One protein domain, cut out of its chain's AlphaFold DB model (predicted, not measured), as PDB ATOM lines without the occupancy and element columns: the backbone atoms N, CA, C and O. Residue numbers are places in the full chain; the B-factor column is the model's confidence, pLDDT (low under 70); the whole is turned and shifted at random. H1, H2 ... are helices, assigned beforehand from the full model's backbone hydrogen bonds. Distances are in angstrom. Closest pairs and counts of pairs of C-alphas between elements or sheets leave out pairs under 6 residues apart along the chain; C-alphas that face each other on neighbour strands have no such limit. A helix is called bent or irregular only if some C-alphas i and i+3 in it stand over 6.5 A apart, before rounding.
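This is residues 452 to 494 of the 494 residues of a protein of Lutzomyia longipalpis (UniProt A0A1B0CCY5). One long helix, H1, runs on through a sharp turn of the chain into a shorter helix, H2, and the two follow each other end to end as a thin, broken rod with a short tail at the far end. H1 has a kink of 43 degrees near residue 471, and the helices meet near their ends at an open corner, with no second layer of chain beside either of them. The printed part has 43 residues with two named helices, H1 then H2, and no named strand; the class is all helix. The whole is extended, with a radius of gyration of the C-alphas of 17.9 A and spans of 61 by 13 by 10 A.

H1 is residues 452 to 477 and measures 34.1 A from first to last C-alpha, from C-alpha 452 at (45.003, -30.198, 1.834) to C-alpha 477 at (31.162, -14.780, -25.281). It is irregular, but only just: C-alphas 472 and 475 are 6.9 A apart. H2 is residues 479 to 490, 15.8 A long, and ends with C-alpha 490 at (34.522, -6.403, -40.791).

H1 and H2 are close but not clearly touching, with 2 pairs of C-alphas within 8 A. Their closest C-alphas, those of Pro 475 and His 481, are 7.1 A apart. They run the same way at a steep tilt of 55 degrees. In H2 every O i to N i+4 pair is within hydrogen-bond range; in H1 19 of 22 are.

The two C-alphas farthest apart, those of Asp 453 and Glu 494, are 61.3 A apart. Residues 452 to 475, 477 to 484 and 486 to 494 stand free. The link from H1 to H2 is tight, and the printed part has no cut. It ends at residue 494, the chain's last residue. The mean pLDDT of the printed part is 95.0, and residue 494 is under 70.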
ATOM      1  N   TRP A 452      46.221 -29.765   2.512       86.12
ATOM      2  CA  TRP A 452      45.003 -30.198   1.834       86.12
ATOM      3  C   TRP A 452      43.761 -29.359   2.192       86.12
ATOM      4  O   TRP A 452      42.914 -29.175   1.328       86.12
ATOM      5  N   ASP A 453      43.650 -28.814   3.414       88.38
ATOM      6  CA  ASP A 453      42.534 -27.927   3.810       88.38
ATOM      7  C   ASP A 453      42.624 -26.600   3.049       88.38
ATOM      8  O   ASP A 453      41.624 -26.058   2.585       88.38
ATOM      9  N   GLN A 454      43.849 -26.113   2.841       90.62
ATOM     10  CA  GLN A 454      44.087 -24.938   2.014       90.62
ATOM     11  C   GLN A 454      43.730 -25.205   0.546       90.62
ATOM     12  O   GLN A 454      43.012 -24.410  -0.045       90.62
ATOM     13  N   VAL A 455      44.144 -26.350  -0.011       93.94
ATOM     14  CA  VAL A 455      43.790 -26.744  -1.387       93.94
ATOM     15  C   VAL A 455      42.275 -26.902  -1.560       93.94
ATOM     16  O   VAL A 455      41.736 -26.477  -2.578       93.94
ATOM     17  N   ALA A 456      41.574 -27.465  -0.571       93.12
ATOM     18  CA  ALA A 456      40.117 -27.584  -0.599       93.12
ATOM     19  C   ALA A 456      39.437 -26.204  -0.616       93.12
ATOM     20  O   ALA A 456      38.590 -25.951  -1.466       93.12
ATOM     21  N   ARG A 457      39.864 -25.273   0.245       94.62
ATOM     22  CA  ARG A 457      39.324 -23.902   0.245       94.62
ATOM     23  C   ARG A 457      39.649 -23.133  -1.026       94.62
ATOM     24  O   ARG A 457      38.822 -22.359  -1.496       94.62
ATOM     25  N   ASP A 458      40.848 -23.313  -1.566       97.62
ATOM     26  CA  ASP A 458      41.246 -22.652  -2.806       97.62
ATOM     27  C   ASP A 458      40.430 -23.182  -3.991       97.62
ATOM     28  O   ASP A 458      40.038 -22.390  -4.845       97.62
ATOM     29  N   ARG A 459      40.084 -24.477  -4.000       97.94
ATOM     30  CA  ARG A 459      39.138 -25.048  -4.967       97.94
ATOM     31  C   ARG A 459      37.770 -24.372  -4.874       97.94
ATOM     32  O   ARG A 459      37.285 -23.894  -5.895       97.94
ATOM     33  N   ASP A 460      37.198 -24.267  -3.676       97.94
ATOM     34  CA  ASP A 460      35.882 -23.642  -3.479       97.94
ATOM     35  C   ASP A 460      35.889 -22.158  -3.893       97.94
ATOM     36  O   ASP A 460      34.980 -21.669  -4.563       97.94
ATOM     37  N   ARG A 461      36.953 -21.420  -3.549       98.25
ATOM     38  CA  ARG A 461      37.133 -20.018  -3.966       98.25
ATOM     39  C   ARG A 461      37.266 -19.879  -5.476       98.25
ATOM     40  O   ARG A 461      36.730 -18.936  -6.056       98.25
ATOM     41  N   PHE A 462      38.005 -20.787  -6.105       98.38
ATOM     42  CA  PHE A 462      38.193 -20.790  -7.547       98.38
ATOM     43  C   PHE A 462      36.879 -21.082  -8.274       98.38
ATOM     44  O   PHE A 462      36.550 -20.385  -9.230       98.38
ATOM     45  N   GLU A 463      36.083 -22.024  -7.771       98.38
ATOM     46  CA  GLU A 463      34.745 -22.322  -8.285       98.38
ATOM     47  C   GLU A 463      33.814 -21.107  -8.183       98.38
ATOM     48  O   GLU A 463      33.239 -20.689  -9.189       98.38
ATOM     49  N   LYS A 464      33.754 -20.449  -7.015       98.25
ATOM     50  CA  LYS A 464      32.988 -19.201  -6.843       98.25
ATOM     51  C   LYS A 464      33.433 -18.108  -7.820       98.25
ATOM     52  O   LYS A 464      32.596 -17.428  -8.414       98.25
ATOM     53  N   ARG A 465      34.745 -17.952  -8.027       98.31
ATOM     54  CA  ARG A 465      35.294 -16.972  -8.973       98.31
ATOM     55  C   ARG A 465      34.915 -17.296 -10.417       98.31
ATOM     56  O   ARG A 465      34.557 -16.376 -11.146       98.31
ATOM     57  N   ILE A 466      34.967 -18.565 -10.822       98.25
ATOM     58  CA  ILE A 466      34.525 -18.994 -12.155       98.25
ATOM     59  C   ILE A 466      33.043 -18.682 -12.351       98.25
ATOM     60  O   ILE A 466      32.684 -18.140 -13.389       98.25
ATOM     61  N   LEU A 467      32.192 -18.976 -11.368       97.94
ATOM     62  CA  LEU A 467      30.754 -18.713 -11.470       97.94
ATOM     63  C   LEU A 467      30.449 -17.214 -11.569       97.94
ATOM     64  O   LEU A 467      29.656 -16.803 -12.414       97.94
ATOM     65  N   SER A 468      31.110 -16.394 -10.751       98.19
ATOM     66  CA  SER A 468      30.964 -14.934 -10.780       98.19
ATOM     67  C   SER A 468      31.440 -14.338 -12.110       98.19
ATOM     68  O   SER A 468      30.689 -13.615 -12.765       98.19
ATOM     69  N   LEU A 469      32.645 -14.700 -12.568       98.31
ATOM     70  CA  LEU A 469      33.177 -14.231 -13.853       98.31
ATOM     71  C   LEU A 469      32.389 -14.775 -15.042       98.31
ATOM     72  O   LEU A 469      32.218 -14.067 -16.029       98.31
ATOM     73  N   GLY A 470      31.886 -16.005 -14.944       98.00
ATOM     74  CA  GLY A 470      31.040 -16.620 -15.958       98.00
ATOM     75  C   GLY A 470      29.831 -15.747 -16.264       98.00
ATOM     76  O   GLY A 470      29.597 -15.439 -17.422       98.00
ATOM     77  N   ARG A 471      29.140 -15.233 -15.239       96.88
ATOM     78  CA  ARG A 471      27.980 -14.340 -15.425       96.88
ATOM     79  C   ARG A 471      28.325 -13.058 -16.186       96.88
ATOM     80  O   ARG A 471      27.552 -12.641 -17.039       96.88
ATOM     81  N   VAL A 472      29.487 -12.464 -15.914       97.62
ATOM     82  CA  VAL A 472      29.944 -11.226 -16.578       97.62
ATOM     83  C   VAL A 472      30.409 -11.492 -18.011       97.62
ATOM     84  O   VAL A 472      30.162 -10.694 -18.912       97.62
ATOM     85  N   LEU A 473      31.094 -12.614 -18.241       97.88
ATOM     86  CA  LEU A 473      31.679 -12.948 -19.539       97.88
ATOM     87  C   LEU A 473      30.681 -13.614 -20.492       97.88
ATOM     88  O   LEU A 473      30.829 -13.470 -21.704       97.88
ATOM     89  N   SER A 474      29.670 -14.319 -19.979       98.00
ATOM     90  CA  SER A 474      28.685 -15.062 -20.774       98.00
ATOM     91  C   SER A 474      28.043 -14.230 -21.894       98.00
ATOM     92  O   SER A 474      28.074 -14.710 -23.027       98.00
ATOM     93  N   PRO A 475      27.552 -12.996 -21.661       97.06
ATOM     94  CA  PRO A 475      26.940 -12.185 -22.721       97.06
ATOM     95  C   PRO A 475      27.923 -11.788 -23.831       97.06
ATOM     96  O   PRO A 475      27.557 -11.691 -24.997       97.06
ATOM     97  N   ILE A 476      29.194 -11.574 -23.479       97.06
ATOM     98  CA  ILE A 476      30.241 -11.159 -24.426       97.06
ATOM     99  C   ILE A 476      30.713 -12.356 -25.260       97.06
ATOM    100  O   ILE A 476      31.045 -12.229 -26.440       97.06
ATOM    101  N   LEU A 477      30.755 -13.534 -24.639       96.62
ATOM    102  CA  LEU A 477      31.162 -14.780 -25.281       96.62
ATOM    103  C   LEU A 477      30.037 -15.429 -26.097       96.62
ATOM    104  O   LEU A 477      30.308 -16.378 -26.838       96.62
ATOM    105  N   GLU A 478      28.808 -14.924 -25.994       97.94
ATOM    106  CA  GLU A 478      27.659 -15.411 -26.745       97.94
ATOM    107  C   GLU A 478      27.870 -15.238 -28.256       97.94
ATOM    108  O   GLU A 478      28.358 -14.211 -28.737       97.94
ATOM    109  N   GLN A 479      27.501 -16.258 -29.034       97.94
ATOM    110  CA  GLN A 479      27.730 -16.270 -30.478       97.94
ATOM    111  C   GLN A 479      27.072 -15.074 -31.181       97.94
ATOM    112  O   GLN A 479      27.713 -14.446 -32.021       97.94
ATOM    113  N   ASN A 480      25.862 -14.705 -30.759       97.62
ATOM    114  CA  ASN A 480      25.126 -13.553 -31.279       97.62
ATOM    115  C   ASN A 480      25.908 -12.242 -31.102       97.62
ATOM    116  O   ASN A 480      26.016 -11.442 -32.033       97.62
ATOM    117  N   HIS A 481      26.494 -12.032 -29.916       97.94
ATOM    118  CA  HIS A 481      27.306 -10.851 -29.638       97.94
ATOM    119  C   HIS A 481      28.567 -10.833 -30.509       97.94
ATOM    120  O   HIS A 481      28.882  -9.814 -31.127       97.94
ATOM    121  N   ARG A 482      29.252 -11.977 -30.634       97.38
ATOM    122  CA  ARG A 482      30.453 -12.101 -31.473       97.38
ATOM    123  C   ARG A 482      30.164 -11.842 -32.950       97.38
ATOM    124  O   ARG A 482      30.924 -11.119 -33.585       97.38
ATOM    125  N   GLU A 483      29.078 -12.387 -33.491       97.25
ATOM    126  CA  GLU A 483      28.665 -12.157 -34.880       97.25
ATOM    127  C   GLU A 483      28.295 -10.693 -35.122       97.25
ATOM    128  O   GLU A 483      28.680 -10.125 -36.143       97.25
ATOM    129  N   LYS A 484      27.615 -10.048 -34.167       97.12
ATOM    130  CA  LYS A 484      27.302  -8.617 -34.230       97.12
ATOM    131  C   LYS A 484      28.572  -7.768 -34.289       97.12
ATOM    132  O   LYS A 484      28.720  -6.982 -35.220       97.12
ATOM    133  N   VAL A 485      29.500  -7.971 -33.351       97.00
ATOM    134  CA  VAL A 485      30.784  -7.248 -33.311       97.00
ATOM    135  C   VAL A 485      31.613  -7.528 -34.566       97.00
ATOM    136  O   VAL A 485      32.251  -6.623 -35.100       97.00
ATOM    137  N   TYR A 486      31.602  -8.767 -35.062       96.69
ATOM    138  CA  TYR A 486      32.300  -9.130 -36.292       96.69
ATOM    139  C   TYR A 486      31.710  -8.407 -37.507       96.69
ATOM    140  O   TYR A 486      32.449  -7.800 -38.277       96.69
ATOM    141  N   ASN A 487      30.387  -8.418 -37.661       96.25
ATOM    142  CA  ASN A 487      29.721  -7.733 -38.763       96.25
ATOM    143  C   ASN A 487      29.954  -6.219 -38.705       96.25
ATOM    144  O   ASN A 487      30.272  -5.628 -39.727       96.25
ATOM    145  N   GLU A 488      29.879  -5.609 -37.521       95.75
ATOM    146  CA  GLU A 488      30.133  -4.177 -37.323       95.75
ATOM    147  C   GLU A 488      31.572  -3.773 -37.680       95.75
ATOM    148  O   GLU A 488      31.800  -2.699 -38.228       95.75
ATOM    149  N   ARG A 489      32.555  -4.633 -37.388       96.31
ATOM    150  CA  ARG A 489      33.972  -4.328 -37.633       96.31
ATOM    151  C   ARG A 489      34.465  -4.702 -39.024       96.31
ATOM    152  O   ARG A 489      35.387  -4.059 -39.515       96.31
ATOM    153  N   PHE A 490      33.925  -5.766 -39.615       96.00
ATOM    154  CA  PHE A 490      34.522  -6.403 -40.791       96.00
ATOM    155  C   PHE A 490      33.609  -6.474 -42.013       96.00
ATOM    156  O   PHE A 490      34.118  -6.757 -43.098       96.00
ATOM    157  N   ARG A 491      32.301  -6.200 -41.904       91.56
ATOM    158  CA  ARG A 491      31.499  -5.988 -43.117       91.56
ATOM    159  C   ARG A 491      31.780  -4.589 -43.645       91.56
ATOM    160  O   ARG A 491      31.155  -3.617 -43.242       91.56
ATOM    161  N   VAL A 492      32.749  -4.515 -44.548       83.81
ATOM    162  CA  VAL A 492      32.889  -3.388 -45.466       83.81
ATOM    163  C   VAL A 492      31.674  -3.439 -46.390       83.81
ATOM    164  O   VAL A 492      31.438  -4.467 -47.022       83.81
ATOM    165  N   GLU A 493      30.858  -2.386 -46.397       77.06
ATOM    166  CA  GLU A 493      29.778  -2.243 -47.378       77.06
ATOM    167  C   GLU A 493      30.418  -2.159 -48.775       77.06
ATOM    168  O   GLU A 493      31.150  -1.209 -49.056       77.06
ATOM    169  N   GLU A 494      30.225  -3.200 -49.594       66.81
ATOM    170  CA  GLU A 494      30.627  -3.228 -51.012       66.81
ATOM    171  C   GLU A 494      29.730  -2.355 -51.893       66.81
ATOM    172  O   GLU A 494      28.490  -2.376 -51.694       66.81
TER     173      GLU A 494